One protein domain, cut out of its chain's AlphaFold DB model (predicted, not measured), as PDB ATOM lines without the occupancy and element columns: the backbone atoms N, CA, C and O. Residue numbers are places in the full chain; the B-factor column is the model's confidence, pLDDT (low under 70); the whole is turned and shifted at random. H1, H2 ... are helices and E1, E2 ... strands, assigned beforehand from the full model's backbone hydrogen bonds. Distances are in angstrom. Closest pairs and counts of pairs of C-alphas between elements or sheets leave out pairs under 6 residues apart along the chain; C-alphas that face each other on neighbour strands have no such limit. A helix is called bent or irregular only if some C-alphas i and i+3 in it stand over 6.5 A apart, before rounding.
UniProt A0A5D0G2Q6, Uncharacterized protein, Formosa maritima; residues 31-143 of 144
ATOM      1  N   GLU A  31      71.324 -51.479  50.436       95.81
ATOM      2  CA  GLU A  31      72.262 -50.503  50.966       95.81
ATOM      3  C   GLU A  31      72.261 -50.542  52.499       95.81
ATOM      4  O   GLU A  31      71.209 -50.652  53.128       95.81
ATOM      5  N   ASP A  32      73.431 -50.412  53.121       95.69
ATOM      6  CA  ASP A  32      73.553 -50.467  54.582       95.69
ATOM      7  C   ASP A  32      73.067 -49.175  55.253       95.69
ATOM      8  O   ASP A  32      72.643 -49.187  56.414       95.69
ATOM      9  N   VAL A  33      73.129 -48.061  54.521       96.94
ATOM     10  CA  VAL A  33      72.779 -46.725  55.002       96.94
ATOM     11  C   VAL A  33      71.879 -46.028  53.993       96.94
ATOM     12  O   VAL A  33      72.099 -46.102  52.787       96.94
ATOM     13  N   MET A  34      70.893 -45.292  54.495       97.75
ATOM     14  CA  MET A  34      70.094 -44.352  53.723       97.75
ATOM     15  C   MET A  34      70.396 -42.919  54.165       97.75
ATOM     16  O   MET A  34      70.374 -42.611  55.358       97.75
ATOM     17  N   ILE A  35      70.616 -42.033  53.193       98.19
ATOM     18  CA  ILE A  35      70.671 -40.581  53.379       98.19
ATOM     19  C   ILE A  35      69.389 -39.976  52.810       98.19
ATOM     20  O   ILE A  35      69.050 -40.187  51.649       98.19
ATOM     21  N   ILE A  36      68.695 -39.186  53.621       98.56
ATOM     22  CA  ILE A  36      67.482 -38.465  53.241       98.56
ATOM     23  C   ILE A  36      67.757 -36.967  53.298       98.56
ATOM     24  O   ILE A  36      67.866 -36.372  54.372       98.56
ATOM     25  N   ASN A  37      67.807 -36.352  52.122       98.12
ATOM     26  CA  ASN A  37      67.867 -34.909  51.935       98.12
ATOM     27  C   ASN A  37      66.440 -34.359  51.980       98.12
ATOM     28  O   ASN A  37      65.696 -34.435  51.001       98.12
ATOM     29  N   PHE A  38      66.035 -33.815  53.124       97.56
ATOM     30  CA  PHE A  38      64.665 -33.370  53.339       97.56
ATOM     31  C   PHE A  38      64.494 -31.883  53.013       97.56
ATOM     32  O   PHE A  38      65.172 -31.024  53.583       97.56
ATOM     33  N   ARG A  39      63.548 -31.557  52.128       96.06
ATOM     34  CA  ARG A  39      63.130 -30.181  51.827       96.06
ATOM     35  C   ARG A  39      61.820 -29.884  52.564       96.06
ATOM     36  O   ARG A  39      60.779 -30.463  52.261       96.06
ATOM     37  N   GLN A  40      61.893 -28.971  53.533       94.75
ATOM     38  CA  GLN A  40      60.776 -28.559  54.394       94.75
ATOM     39  C   GLN A  40      59.689 -27.799  53.621       94.75
ATOM     40  O   GLN A  40      59.972 -27.289  52.532       94.75
ATOM     41  N   PRO A  41      58.463 -27.650  54.161       92.88
ATOM     42  CA  PRO A  41      57.414 -26.900  53.479       92.88
ATOM     43  C   PRO A  41      57.760 -25.412  53.448       92.88
ATOM     44  O   PRO A  41      58.406 -24.897  54.363       92.88
ATOM     45  N   LYS A  42      57.271 -24.685  52.432       88.38
ATOM     46  CA  LYS A  42      57.514 -23.233  52.303       88.38
ATOM     47  C   LYS A  42      57.127 -22.463  53.571       88.38
ATOM     48  O   LYS A  42      57.786 -21.494  53.917       88.38
ATOM     49  N   SER A  43      56.093 -22.906  54.289       89.25
ATOM     50  CA  SER A  43      55.655 -22.304  55.555       89.25
ATOM     51  C   SER A  43      56.708 -22.342  56.669       89.25
ATOM     52  O   SER A  43      56.640 -21.528  57.588       89.25
ATOM     53  N   SER A  44      57.665 -23.270  56.604       87.38
ATOM     54  CA  SER A  44      58.769 -23.404  57.562       87.38
ATOM     55  C   SER A  44      60.039 -22.658  57.130       87.38
ATOM     56  O   SER A  44      60.969 -22.536  57.928       87.38
ATOM     57  N   CYS A  45      60.088 -22.152  55.893       90.00
ATOM     58  CA  CYS A  45      61.261 -21.531  55.285       90.00
ATOM     59  C   CYS A  45      61.088 -20.011  55.116       90.00
ATOM     60  O   CYS A  45      59.989 -19.509  54.900       90.00
ATOM     61  N   HIS A  46      62.189 -19.263  55.210       89.75
ATOM     62  CA  HIS A  46      62.190 -17.800  55.065       89.75
ATOM     63  C   HIS A  46      62.343 -17.326  53.607       89.75
ATOM     64  O   HIS A  46      62.253 -16.130  53.342       89.75
ATOM     65  N   TYR A  47      62.545 -18.253  52.669       89.75
ATOM     66  CA  TYR A  47      62.544 -18.036  51.222       89.75
ATOM     67  C   TYR A  47      61.714 -19.127  50.527       89.75
ATOM     68  O   TYR A  47      61.271 -20.086  51.165       89.75
ATOM     69  N   ASP A  48      61.456 -18.993  49.222       90.00
ATOM     70  CA  ASP A  48      60.806 -20.071  48.473       90.00
ATOM     71  C   ASP A  48      61.827 -21.151  48.113       90.00
ATOM     72  O   ASP A  48      62.459 -21.140  47.058       90.00
ATOM     73  N   ASN A  49      61.991 -22.111  49.018       91.25
ATOM     74  CA  ASN A  49      62.864 -23.252  48.808       91.25
ATOM     75  C   ASN A  49      62.344 -24.221  47.738       91.25
ATOM     76  O   ASN A  49      62.957 -25.259  47.587       91.25
ATOM     77  N   TYR A  50      61.264 -23.946  46.997       93.81
ATOM     78  CA  TYR A  50      60.812 -24.753  45.850       93.81
ATOM     79  C   TYR A  50      61.000 -24.041  44.506       93.81
ATOM     80  O   TYR A  50      60.640 -24.586  43.462       93.81
ATOM     81  N   GLU A  51      61.594 -22.850  44.499       90.56
ATOM     82  CA  GLU A  51      62.026 -22.221  43.257       90.56
ATOM     83  C   GLU A  51      63.186 -23.011  42.624       90.56
ATOM     84  O   GLU A  51      64.028 -23.592  43.313       90.56
ATOM     85  N   ASN A  52      63.218 -23.058  41.289       89.50
ATOM     86  CA  ASN A  52      64.308 -23.644  40.496       89.50
ATOM     87  C   ASN A  52      64.691 -25.092  40.873       89.50
ATOM     88  O   ASN A  52      65.864 -25.462  40.857       89.50
ATOM     89  N   LEU A  53      63.702 -25.943  41.169       91.12
ATOM     90  CA  LEU A  53      63.911 -27.349  41.552       91.12
ATOM     91  C   LEU A  53      64.797 -28.137  40.582       91.12
ATOM     92  O   LEU A  53      65.634 -28.915  41.029       91.12
ATOM     93  N   LYS A  54      64.653 -27.910  39.270       87.12
ATOM     94  CA  LYS A  54      65.498 -28.567  38.265       87.12
ATOM     95  C   LYS A  54      66.974 -28.202  38.452       87.12
ATOM     96  O   LYS A  54      67.813 -29.086  38.522       87.12
ATOM     97  N   GLN A  55      67.273 -26.914  38.609       89.31
ATOM     98  CA  GLN A  55      68.636 -26.450  38.869       89.31
ATOM     99  C   GLN A  55      69.158 -26.962  40.218       89.31
ATOM    100  O   GLN A  55      70.326 -27.313  40.324       89.31
ATOM    101  N   SER A  56      68.299 -27.043  41.241       88.25
ATOM    102  CA  SER A  56      68.672 -27.656  42.524       88.25
ATOM    103  C   SER A  56      69.057 -29.130  42.358       88.25
ATOM    104  O   SER A  56      70.015 -29.574  42.975       88.25
ATOM    105  N   SER A  57      68.319 -29.893  41.545       86.25
ATOM    106  CA  SER A  57      68.625 -31.300  41.248       86.25
ATOM    107  C   SER A  57      69.972 -31.446  40.529       86.25
ATOM    108  O   SER A  57      70.779 -32.285  40.926       86.25
ATOM    109  N   ASP A  58      70.255 -30.567  39.562       89.06
ATOM    110  CA  ASP A  58      71.554 -30.517  38.883       89.06
ATOM    111  C   ASP A  58      72.689 -30.198  39.888       89.06
ATOM    112  O   ASP A  58      73.705 -30.890  39.916       89.06
ATOM    113  N   TRP A  59      72.486 -29.229  40.791       92.31
ATOM    114  CA  TRP A  59      73.457 -28.883  41.841       92.31
ATOM    115  C   TRP A  59      73.712 -30.028  42.828       92.31
ATOM    116  O   TRP A  59      74.851 -30.249  43.225       92.31
ATOM    117  N   TRP A  60      72.688 -30.804  43.198       91.94
ATOM    118  CA  TRP A  60      72.874 -31.966  44.075       91.94
ATOM    119  C   TRP A  60      73.783 -33.031  43.463       91.94
ATOM    120  O   TRP A  60      74.511 -33.699  44.193       91.94
ATOM    121  N   THR A  61      73.771 -33.171  42.136       88.88
ATOM    122  CA  THR A  61      74.686 -34.086  41.440       88.88
ATOM    123  C   THR A  61      76.137 -33.657  41.648       88.88
ATOM    124  O   THR A  61      76.982 -34.490  41.960       88.88
ATOM    125  N   GLU A  62      76.421 -32.357  41.543       92.56
ATOM    126  CA  GLU A  62      77.745 -31.791  41.828       92.56
ATOM    127  C   GLU A  62      78.097 -31.923  43.316       92.56
ATOM    128  O   GLU A  62      79.172 -32.419  43.654       92.56
ATOM    129  N   PHE A  63      77.163 -31.578  44.207       95.06
ATOM    130  CA  PHE A  63      77.351 -31.656  45.654       95.06
ATOM    131  C   PHE A  63      77.684 -33.068  46.145       95.06
ATOM    132  O   PHE A  63      78.400 -33.200  47.122       95.06
ATOM    133  N   TYR A  64      77.201 -34.129  45.504       95.12
ATOM    134  CA  TYR A  64      77.529 -35.503  45.898       95.12
ATOM    135  C   TYR A  64      78.655 -36.135  45.061       95.12
ATOM    136  O   TYR A  64      79.048 -37.263  45.343       95.12
ATOM    137  N   SER A  65      79.193 -35.433  44.057       93.00
ATOM    138  CA  SER A  65      80.099 -36.016  43.052       93.00
ATOM    139  C   SER A  65      81.437 -36.527  43.598       93.00
ATOM    140  O   SER A  65      82.003 -37.462  43.036       93.00
ATOM    141  N   GLU A  66      81.933 -35.939  44.687       90.25
ATOM    142  CA  GLU A  66      83.205 -36.312  45.323       90.25
ATOM    143  C   GLU A  66      83.019 -37.216  46.552       90.25
ATOM    144  O   GLU A  66      83.995 -37.616  47.189       90.25
ATOM    145  N   MET A  67      81.773 -37.536  46.908       93.06
ATOM    146  CA  MET A  67      81.472 -38.383  48.056       93.06
ATOM    147  C   MET A  67      81.488 -39.858  47.661       93.06
ATOM    148  O   MET A  67      80.924 -40.247  46.639       93.06
ATOM    149  N   ASP A  68      82.083 -40.692  48.512       89.56
ATOM    150  CA  ASP A  68      81.935 -42.140  48.399       89.56
ATOM    151  C   ASP A  68      80.545 -42.548  48.898       89.56
ATOM    152  O   ASP A  68      80.224 -42.404  50.081       89.56
ATOM    153  N   LEU A  69      79.708 -42.996  47.964       91.00
ATOM    154  CA  LEU A  69      78.338 -43.441  48.208       91.00
ATOM    155  C   LEU A  69      78.177 -44.950  47.974       91.00
ATOM    156  O   LEU A  69      77.057 -45.424  47.770       91.00
ATOM    157  N   GLU A  70      79.270 -45.722  47.983       91.12
ATOM    158  CA  GLU A  70      79.179 -47.182  47.935       91.12
ATOM    159  C   GLU A  70      78.342 -47.700  49.124       91.12
ATOM    160  O   GLU A  70      78.565 -47.332  50.276       91.12
ATOM    161  N   ASN A  71      77.342 -48.543  48.839       93.75
ATOM    162  CA  ASN A  71      76.370 -49.063  49.815       93.75
ATOM    163  C   ASN A  71      75.543 -47.994  50.559       93.75
ATOM    164  O   ASN A  71      75.018 -48.272  51.643       93.75
ATOM    165  N   ILE A  72      75.386 -46.801  49.973       95.75
ATOM    166  CA  ILE A  72      74.520 -45.735  50.484       95.75
ATOM    167  C   ILE A  72      73.366 -45.472  49.513       95.75
ATOM    168  O   ILE A  72      73.577 -45.126  48.350       95.75
ATOM    169  N   HIS A  73      72.133 -45.541  50.016       96.75
ATOM    170  CA  HIS A  73      70.947 -45.095  49.287       96.75
ATOM    171  C   HIS A  73      70.687 -43.612  49.565       96.75
ATOM    172  O   HIS A  73      70.237 -43.237  50.648       96.75
ATOM    173  N   ASN A  74      71.013 -42.749  48.606       97.19
ATOM    174  CA  ASN A  74      70.881 -41.300  48.746       97.19
ATOM    175  C   ASN A  74      69.616 -40.793  48.042       97.19
ATOM    176  O   ASN A  74      69.527 -40.835  46.814       97.19
ATOM    177  N   ILE A  75      68.659 -40.277  48.814       97.56
ATOM    178  CA  ILE A  75      67.369 -39.807  48.303       97.56
ATOM    179  C   ILE A  75      67.059 -38.369  48.715       97.56
ATOM    180  O   ILE A  75      67.559 -37.834  49.706       97.56
ATOM    181  N   PHE A  76      66.167 -37.751  47.956       97.56
ATOM    182  CA  PHE A  76      65.650 -36.409  48.166       97.56
ATOM    183  C   PHE A  76      64.156 -36.493  48.426       97.56
ATOM    184  O   PHE A  76      63.407 -37.038  47.615       97.56
ATOM    185  N   VAL A  77      63.715 -35.942  49.553       98.06
ATOM    186  CA  VAL A  77      62.320 -36.019  49.976       98.06
ATOM    187  C   VAL A  77      61.735 -34.623  50.139       98.06
ATOM    188  O   VAL A  77      62.284 -33.772  50.840       98.06
ATOM    189  N   TYR A  78      60.604 -34.393  49.478       97.19
ATOM    190  CA  TYR A  78      59.921 -33.105  49.421       97.19
ATOM    191  C   TYR A  78      58.622 -33.151  50.213       97.19
ATOM    192  O   TYR A  78      57.714 -33.911  49.871       97.19
ATOM    193  N   SER A  79      58.490 -32.287  51.220       96.31
ATOM    194  CA  SER A  79      57.242 -32.188  51.984       96.31
ATOM    195  C   SER A  79      56.069 -31.670  51.140       96.31
ATOM    196  O   SER A  79      54.925 -32.034  51.374       96.31
ATOM    197  N   ASP A  80      56.330 -30.779  50.173       94.62
ATOM    198  CA  ASP A  80      55.315 -30.235  49.261       94.62
ATOM    199  C   ASP A  80      55.419 -30.918  47.890       94.62
ATOM    200  O   ASP A  80      56.100 -30.455  46.967       94.62
ATOM    201  N   SER A  81      54.744 -32.062  47.766       93.00
ATOM    202  CA  SER A  81      54.754 -32.891  46.557       93.00
ATOM    203  C   SER A  81      54.151 -32.191  45.338       93.00
ATOM    204  O   SER A  81      54.613 -32.398  44.217       93.00
ATOM    205  N   ASN A  82      53.163 -31.316  45.542       93.56
ATOM    206  CA  ASN A  82      52.530 -30.570  44.457       93.56
ATOM    207  C   ASN A  82      53.522 -29.614  43.795       93.56
ATOM    208  O   ASN A  82      53.571 -29.534  42.567       93.56
ATOM    209  N   LYS A  83      54.348 -28.931  44.594       93.44
ATOM    210  CA  LYS A  83      55.416 -28.073  44.070       93.44
ATOM    211  C   LYS A  83      56.578 -28.864  43.484       93.44
ATOM    212  O   LYS A  83      57.152 -28.442  42.486       93.44
ATOM    213  N   ALA A  84      56.907 -30.012  44.074       94.25
ATOM    214  CA  ALA A  84      58.008 -30.863  43.629       94.25
ATOM    215  C   ALA A  84      57.663 -31.812  42.468       94.25
ATOM    216  O   ALA A  84      58.540 -32.521  41.980       94.25
ATOM    217  N   LYS A  85      56.417 -31.810  41.975       93.81
ATOM    218  CA  LYS A  85      55.923 -32.768  40.971       93.81
ATOM    219  C   LYS A  85      56.815 -32.904  39.733       93.81
ATOM    220  O   LYS A  85      56.895 -33.984  39.165       93.81
ATOM    221  N   ALA A  86      57.467 -31.824  39.306       91.81
ATOM    222  CA  ALA A  86      58.316 -31.822  38.116       91.81
ATOM    223  C   ALA A  86      59.643 -32.587  38.281       91.81
ATOM    224  O   ALA A  86      60.269 -32.900  37.272       91.81
ATOM    225  N   VAL A  87      60.086 -32.847  39.517       93.56
ATOM    226  CA  VAL A  87      61.359 -33.531  39.807       93.56
ATOM    227  C   VAL A  87      61.185 -34.875  40.512       93.56
ATOM    228  O   VAL A  87      62.135 -35.640  40.565       93.56
ATOM    229  N   ILE A  88      59.995 -35.176  41.040       94.69
ATOM    230  CA  ILE A  88      59.706 -36.479  41.653       94.69
ATOM    231  C   ILE A  88      59.745 -37.566  40.574       94.69
ATOM    232  O   ILE A  88      58.975 -37.522  39.614       94.69
ATOM    233  N   ASP A  89      60.618 -38.551  40.770       93.25
ATOM    234  CA  ASP A  89      60.826 -39.685  39.864       93.25
ATOM    235  C   ASP A  89      60.579 -41.046  40.533       93.25
ATOM    236  O   ASP A  89      60.646 -42.080  39.870       93.25
ATOM    237  N   SER A  90      60.284 -41.049  41.840       90.06
ATOM    238  CA  SER A  90      60.098 -42.259  42.647       90.06
ATOM    239  C   SER A  90      61.288 -43.222  42.587       90.06
ATOM    240  O   SER A  90      61.104 -44.426  42.761       90.06
ATOM    241  N   LYS A  91      62.491 -42.699  42.337       90.25
ATOM    242  CA  LYS A  91      63.752 -43.441  42.359       90.25
ATOM    243  C   LYS A  91      64.749 -42.793  43.310       90.25
ATOM    244  O   LYS A  91      65.192 -43.428  44.258       90.25
ATOM    245  N   ASN A  92      65.055 -41.522  43.069       92.81
ATOM    246  CA  ASN A  92      65.944 -40.724  43.913       92.81
ATOM    247  C   ASN A  92      65.205 -39.528  44.522       92.81
ATOM    248  O   ASN A  92      65.641 -38.992  45.535       92.81
ATOM    249  N   TYR A  93      64.082 -39.115  43.933       96.12
ATOM    250  CA  TYR A  93      63.300 -37.955  44.339       96.12
ATOM    251  C   TYR A  93      61.866 -38.381  44.673       96.12
ATOM    252  O   TYR A  93      61.129 -38.877  43.817       96.12
ATOM    253  N   PHE A  94      61.451 -38.154  45.918       97.81
ATOM    254  CA  PHE A  94      60.190 -38.642  46.474       97.81
ATOM    255  C   PHE A  94      59.382 -37.526  47.140       97.81
ATOM    256  O   PHE A  94      59.920 -36.560  47.678       97.81
ATOM    257  N   SER A  95      58.061 -37.679  47.155       97.62
ATOM    258  CA  SER A  95      57.210 -36.951  48.100       97.62
ATOM    259  C   SER A  95      57.384 -37.497  49.516       97.62
ATOM    260  O   SER A  95      57.591 -38.697  49.674       97.62
ATOM    261  N   ASP A  96      57.194 -36.658  50.532       97.75
ATOM    262  CA  ASP A  96      57.067 -37.111  51.921       97.75
ATOM    263  C   ASP A  96      55.721 -37.825  52.137       97.75
ATOM    264  O   ASP A  96      54.681 -37.202  52.364       97.75
ATOM    265  N   ILE A  97      55.723 -39.149  51.993       97.81
ATOM    266  CA  ILE A  97      54.516 -39.973  52.072       97.81
ATOM    267  C   ILE A  97      53.918 -39.859  53.476       97.81
ATOM    268  O   ILE A  97      54.593 -40.103  54.472       97.81
ATOM    269  N   ASN A  98      52.635 -39.490  53.542       96.88
ATOM    270  CA  ASN A  98      51.891 -39.250  54.784       96.88
ATOM    271  C   ASN A  98      52.543 -38.214  55.722       96.88
ATOM    272  O   ASN A  98      52.313 -38.275  56.925       96.88
ATOM    273  N   ASN A  99      53.350 -37.281  55.193       96.12
ATOM    274  CA  ASN A  99      54.151 -36.333  55.984       96.12
ATOM    275  C   ASN A  99      55.070 -37.017  57.014       96.12
ATOM    276  O   ASN A  99      55.393 -36.432  58.053       96.12
ATOM    277  N   PHE A 100      55.462 -38.268  56.756       97.69
ATOM    278  CA  PHE A 100      56.168 -39.102  57.716       97.69
ATOM    279  C   PHE A 100      57.443 -38.433  58.228       97.69
ATOM    280  O   PHE A 100      57.655 -38.360  59.443       97.69
ATOM    281  N   PHE A 101      58.286 -37.915  57.332       97.25
ATOM    282  CA  PHE A 101      59.545 -37.311  57.746       97.25
ATOM    283  C   PHE A 101      59.337 -35.962  58.427       97.25
ATOM    284  O   PHE A 101      59.995 -35.665  59.433       97.25
ATOM    285  N   LEU A 102      58.405 -35.156  57.909       95.50
ATOM    286  CA  LEU A 102      58.045 -33.883  58.513       95.50
ATOM    287  C   LEU A 102      57.620 -34.073  59.970       95.50
ATOM    288  O   LEU A 102      58.193 -33.441  60.855       95.50
ATOM    289  N   GLU A 103      56.659 -34.958  60.225       94.62
ATOM    290  CA  GLU A 103      56.044 -35.128  61.541       94.62
ATOM    291  C   GLU A 103      56.981 -35.802  62.549       94.62
ATOM    292  O   GLU A 103      57.042 -35.379  63.706       94.62
ATOM    293  N   ASN A 104      57.769 -36.790  62.114       94.44
ATOM    294  CA  ASN A 104      58.615 -37.567  63.020       94.44
ATOM    295  C   ASN A 104      59.994 -36.942  63.273       94.44
ATOM    296  O   ASN A 104      60.555 -37.133  64.353       94.44
ATOM    297  N   PHE A 105      60.550 -36.168  62.330       94.12
ATOM    298  CA  PHE A 105      61.941 -35.702  62.440       94.12
ATOM    299  C   PHE A 105      62.112 -34.184  62.353       94.12
ATOM    300  O   PHE A 105      63.052 -33.663  62.968       94.12
ATOM    301  N   PHE A 106      61.235 -33.458  61.650       92.56
ATOM    302  CA  PHE A 106      61.487 -32.053  61.285       92.56
ATOM    303  C   PHE A 106      60.427 -31.037  61.761       92.56
ATOM    304  O   PHE A 106      60.638 -29.835  61.612       92.56
ATOM    305  N   VAL A 107      59.358 -31.477  62.437       83.25
ATOM    306  CA  VAL A 107      58.151 -30.675  62.741       83.25
ATOM    307  C   VAL A 107      58.393 -29.377  63.533       83.25
ATOM    308  O   VAL A 107      57.608 -28.437  63.439       83.25
ATOM    309  N   LYS A 108      59.470 -29.290  64.327       70.38
ATOM    310  CA  LYS A 108      59.743 -28.145  65.227       70.38
ATOM    311  C   LYS A 108      60.779 -27.149  64.703       70.38
ATOM    312  O   LYS A 108      61.081 -26.181  65.398       70.38
ATOM    313  N   ASN A 109      61.321 -27.357  63.504       70.25
ATOM    314  CA  ASN A 109      62.437 -26.556  63.011       70.25
ATOM    315  C   ASN A 109      61.983 -25.600  61.907       70.25
ATOM    316  O   ASN A 109      61.533 -26.033  60.854       70.25
ATOM    317  N   ARG A 110      62.144 -24.287  62.132       80.25
ATOM    318  CA  ARG A 110      61.980 -23.245  61.100       80.25
ATOM    319  C   ARG A 110      63.190 -23.229  60.162       80.25
ATOM    320  O   ARG A 110      63.930 -22.248  60.107       80.25
ATOM    321  N   SER A 111      63.445 -24.355  59.505       90.12
ATOM    322  CA  SER A 111      64.491 -24.491  58.499       90.12
ATOM    323  C   SER A 111      63.896 -24.813  57.137       90.12
ATOM    324  O   SER A 111      62.780 -25.307  57.021       90.12
ATOM    325  N   CYS A 112      64.671 -24.534  56.096       93.00
ATOM    326  CA  CYS A 112      64.309 -24.834  54.714       93.00
ATOM    327  C   CYS A 112      64.676 -26.270  54.321       93.00
ATOM    328  O   CYS A 112      64.035 -26.869  53.453       93.00
ATOM    329  N   PHE A 113      65.669 -26.830  55.011       95.50
ATOM    330  CA  PHE A 113      66.206 -28.159  54.769       95.50
ATOM    331  C   PHE A 113      66.442 -28.925  56.067       95.50
ATOM    332  O   PHE A 113      66.421 -28.365  57.173       95.50
ATOM    333  N   GLY A 114      66.682 -30.215  55.907       95.88
ATOM    334  CA  GLY A 114      67.251 -31.090  56.907       95.88
ATOM    335  C   GLY A 114      67.884 -32.302  56.241       95.88
ATOM    336  O   GLY A 114      67.660 -32.569  55.061       95.88
ATOM    337  N   ILE A 115      68.670 -33.029  57.018       97.75
ATOM    338  CA  ILE A 115      69.260 -34.293  56.612       97.75
ATOM    339  C   ILE A 115      69.059 -35.323  57.712       97.75
ATOM    340  O   ILE A 115      69.172 -35.011  58.902       97.75
ATOM    341  N   LEU A 116      68.709 -36.534  57.304       97.69
ATOM    342  CA  LEU A 116      68.527 -37.698  58.157       97.69
ATOM    343  C   LEU A 116      69.345 -38.842  57.557       97.69
ATOM    344  O   LEU A 116      69.261 -39.093  56.360       97.69
ATOM    345  N   VAL A 117      70.138 -39.509  58.385       97.75
ATOM    346  CA  VAL A 117      70.926 -40.685  58.015       97.75
ATOM    347  C   VAL A 117      70.463 -41.842  58.885       97.75
ATOM    348  O   VAL A 117      70.384 -41.678  60.104       97.75
ATOM    349  N   ILE A 118      70.132 -42.976  58.273       97.75
ATOM    350  CA  ILE A 118      69.570 -44.162  58.934       97.75
ATOM    351  C   ILE A 118      70.394 -45.378  58.503       97.75
ATOM    352  O   ILE A 118      70.686 -45.510  57.317       97.75
ATOM    353  N   ASN A 119      70.762 -46.267  59.427       96.69
ATOM    354  CA  ASN A 119      71.352 -47.566  59.081       96.69
ATOM    355  C   ASN A 119      70.263 -48.649  58.967       96.69
ATOM    356  O   ASN A 119      69.141 -48.472  59.445       96.69
ATOM    357  N   LYS A 120      70.588 -49.800  58.378       94.81
ATOM    358  CA  LYS A 120      69.645 -50.925  58.229       94.81
ATOM    359  C   LYS A 120      69.042 -51.451  59.540       94.81
ATOM    360  O   LYS A 120      67.984 -52.072  59.514       94.81
ATOM    361  N   ASP A 121      69.691 -51.191  60.675       94.75
ATOM    362  CA  ASP A 121      69.196 -51.561  62.004       94.75
ATOM    363  C   ASP A 121      68.223 -50.515  62.580       94.75
ATOM    364  O   ASP A 121      67.677 -50.709  63.670       94.75
ATOM    365  N   GLY A 122      68.002 -49.404  61.875       95.75
ATOM    366  CA  GLY A 122      67.124 -48.305  62.254       95.75
ATOM    367  C   GLY A 122      67.752 -47.272  63.189       95.75
ATOM    368  O   GLY A 122      67.045 -46.356  63.608       95.75
ATOM    369  N   ASP A 123      69.035 -47.376  63.542       97.12
ATOM    370  CA  ASP A 123      69.732 -46.287  64.232       97.12
ATOM    371  C   ASP A 123      69.850 -45.094  63.284       97.12
ATOM    372  O   ASP A 123      70.119 -45.253  62.091       97.12
ATOM    373  N   PHE A 124      69.629 -43.888  63.807       97.19
ATOM    374  CA  PHE A 124      69.628 -42.690  62.983       97.19
ATOM    375  C   PHE A 124      70.311 -41.485  63.628       97.19
ATOM    376  O   PHE A 124      70.416 -41.342  64.852       97.19
ATOM    377  N   LYS A 125      70.763 -40.574  62.765       96.62
ATOM    378  CA  LYS A 125      71.274 -39.245  63.114       96.62
ATOM    379  C   LYS A 125      70.655 -38.214  62.182       96.62
ATOM    380  O   LYS A 125      70.410 -38.493  61.013       96.62
ATOM    381  N   LYS A 126      70.408 -37.004  62.683       95.56
ATOM    382  CA  LYS A 126      69.820 -35.926  61.882       95.56
ATOM    383  C   LYS A 126      70.432 -34.570  62.170       95.56
ATOM    384  O   LYS A 126      70.867 -34.293  63.287       95.56
ATOM    385  N   LYS A 127      70.348 -33.694  61.177       95.31
ATOM    386  CA  LYS A 127      70.612 -32.261  61.292       95.31
ATOM    387  C   LYS A 127      69.466 -31.493  60.642       95.31
ATOM    388  O   LYS A 127      68.913 -31.905  59.628       95.31
ATOM    389  N   SER A 128      69.064 -30.382  61.247       94.62
ATOM    390  CA  SER A 128      68.076 -29.469  60.666       94.62
ATOM    391  C   SER A 128      68.744 -28.161  60.293       94.62
ATOM    392  O   SER A 128      69.604 -27.683  61.031       94.62
ATOM    393  N   GLY A 129      68.327 -27.580  59.174       93.69
ATOM    394  CA  GLY A 129      69.024 -26.458  58.559       93.69
ATOM    395  C   GLY A 129      69.818 -26.881  57.336       93.69
ATOM    396  O   GLY A 129      69.757 -28.031  56.904       93.69
ATOM    397  N   GLU A 130      70.543 -25.905  56.802       92.38
ATOM    398  CA  GLU A 130      71.574 -26.119  55.791       92.38
ATOM    399  C   GLU A 130      72.654 -27.074  56.330       92.38
ATOM    400  O   GLU A 130      72.931 -27.114  57.539       92.38
ATOM    401  N   TYR A 131      73.268 -27.834  55.432       95.19
ATOM    402  CA  TYR A 131      74.330 -28.784  55.745       95.19
ATOM    403  C   TYR A 131      75.374 -28.826  54.629       95.19
ATOM    404  O   TYR A 131      75.094 -28.464  53.487       95.19
ATOM    405  N   THR A 132      76.582 -29.258  54.977       95.81
ATOM    406  CA  THR A 132      77.710 -29.462  54.061       95.81
ATOM    407  C   THR A 132      78.013 -30.952  53.898       95.81
ATOM    408  O   THR A 132      77.439 -31.787  54.597       95.81
ATOM    409  N   GLN A 133      78.922 -31.308  52.987       96.00
ATOM    410  CA  GLN A 133      79.382 -32.695  52.854       96.00
ATOM    411  C   GLN A 133      80.038 -33.196  54.153       96.00
ATOM    412  O   GLN A 133      79.833 -34.342  54.548       96.00
ATOM    413  N   GLU A 134      80.781 -32.339  54.863       95.50
ATOM    414  CA  GLU A 134      81.420 -32.686  56.137       95.50
ATOM    415  C   GLU A 134      80.397 -33.056  57.210       95.50
ATOM    416  O   GLU A 134      80.629 -34.005  57.960       95.50
ATOM    417  N   ASP A 135      79.253 -32.365  57.253       96.50
ATOM    418  CA  ASP A 135      78.161 -32.729  58.159       96.50
ATOM    419  C   ASP A 135      77.652 -34.143  57.869       96.50
ATOM    420  O   ASP A 135      77.408 -34.917  58.790       96.50
ATOM    421  N   ILE A 136      77.500 -34.499  56.594       96.44
ATOM    422  CA  ILE A 136      77.028 -35.826  56.183       96.44
ATOM    423  C   ILE A 136      78.040 -36.890  56.587       96.44
ATOM    424  O   ILE A 136      77.672 -37.893  57.196       96.44
ATOM    425  N   ILE A 137      79.318 -36.647  56.300       94.94
ATOM    426  CA  ILE A 137      80.414 -37.538  56.679       94.94
ATOM    427  C   ILE A 137      80.437 -37.731  58.200       94.94
ATOM    428  O   ILE A 137      80.619 -38.852  58.673       94.94
ATOM    429  N   GLU A 138      80.237 -36.666  58.978       95.25
ATOM    430  CA  GLU A 138      80.158 -36.750  60.436       95.25
ATOM    431  C   GLU A 138      78.934 -37.557  60.897       95.25
ATOM    432  O   GLU A 138      79.059 -38.387  61.801       95.25
ATOM    433  N   LEU A 139      77.765 -37.361  60.284       95.56
ATOM    434  CA  LEU A 139      76.549 -38.108  60.617       95.56
ATOM    435  C   LEU A 139      76.707 -39.604  60.324       95.56
ATOM    436  O   LEU A 139      76.365 -40.411  61.184       95.56
ATOM    437  N   VAL A 140      77.264 -39.963  59.162       94.06
ATOM    438  CA  VAL A 140      77.522 -41.356  58.761       94.06
ATOM    439  C   VAL A 140      78.566 -42.001  59.675       94.06
ATOM    440  O   VAL A 140      78.336 -43.091  60.185       94.06
ATOM    441  N   LYS A 141      79.687 -41.323  59.964       92.31
ATOM    442  CA  LYS A 141      80.743 -41.855  60.852       92.31
ATOM    443  C   LYS A 141      80.276 -42.089  62.287       92.31
ATOM    444  O   LYS A 141      80.813 -42.958  62.966       92.31
ATOM    445  N   ASN A 142      79.335 -41.277  62.766       90.88
ATOM    446  CA  ASN A 142      78.788 -41.376  64.120       90.88
ATOM    447  C   ASN A 142      77.501 -42.213  64.192       90.88
ATOM    448  O   ASN A 142      76.870 -42.283  65.256       90.88
ATOM    449  N   LEU A 143      77.082 -42.801  63.075       89.31
ATOM    450  CA  LEU A 143      76.024 -43.794  63.031       89.31
ATOM    451  C   LEU A 143      76.593 -45.104  63.587       89.31
ATOM    452  O   LEU A 143      77.710 -45.484  63.236       89.31
TER     453      LEU A 143
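What this domain is: This is residues 31 to 143 of the 144 residues of an uncharacterized protein of Formosa maritima (UniProt A0A5D0G2Q6). A twisted five-strand sheet runs through the middle, with H3 crossing one face and H4 lying along the opposite face. H1, the longest helix, lies off the sheet's body and only grazes it, while the short H2 sits beyond the ends of E2 and E3. The printed part has 113 residues, with four named helices and five named strands in the order E1 H1 E2 H2 E3 H3 E4 E5 H4; the sheet is mixed, its order is E3 E2 E1 E4 E5, and the class is mixed, helices and strands. The whole is compact, with a radius of gyration of the C-alphas of 13.3 A and spans of 32 by 29 by 24 A.

Where its parts are: E1, residues 33 to 39, begins at C-alpha 33, (72.779, -46.725, 55.002), and is 19.4 A long. H1, residues 53 to 64, is 16.5 A long. E2 is residues 72 to 78, 19.3 A, H2 residues 81 to 84, and E3 residues 93 to 95. H3, residues 97 to 106, is 14.0 A long and irregular: C-alphas 98 and 101 are 8.4 A apart. E4, residues 113 to 119, is 20.5 A long, and E5, residues 123 to 128, is 17.3 A. H4, residues 133 to 141, is 12.2 A long and ends at C-alpha 141, (80.743, -41.855, 60.852).

How they stand to each other: E1 and E2 are parallel, with N 35 and O 73 at 2.8 A. E2 and E3 are parallel, with N 94 and O 76 at 2.8 A. E1, H1, E2 and E2, H2, E3 are strand-helix-strand units, two parallel neighbour strands with a helix between, each with a right-handed crossover. E1 and E4 are antiparallel, with N 36 and O 116 at 2.8 A. E4 and E5 form a hairpin, with N 117 and O 125 at 2.8 A. H3 is on the sheet at a height of 8.9 A and runs across the strands, at 88 degrees to E1 on the local plane. H4 is on the opposite face at 8.7 A, over E4 and along the strands; the closest C-alphas of E5 and H4 are those of Lys 125 and Leu 139, 5.9 A apart. H1 is only just on the sheet, with 5 pairs of C-alphas within 10 A, and only grazes it. H1 and H4 are close but not clearly touching, with the closest C-alphas, of Phe 63 and Gln 133, 7.6 A apart. The closest C-alphas of H2 and E3 are those of Ser 81 and Ser 95, 5.0 A apart. Every O i to N i+4 pair is within hydrogen-bond range in H1 and H4, 4 of 6 in H3, and H2 is too short for one.

The domain as a whole: The C-alphas farthest apart, of Tyr 47 and Asp 121, are 35.8 A apart. The printed part has no cut, and its one long link is E1 to H1, residues 40 to 52. The mean pLDDT of the printed part is 93.4, and no printed residue is under 70.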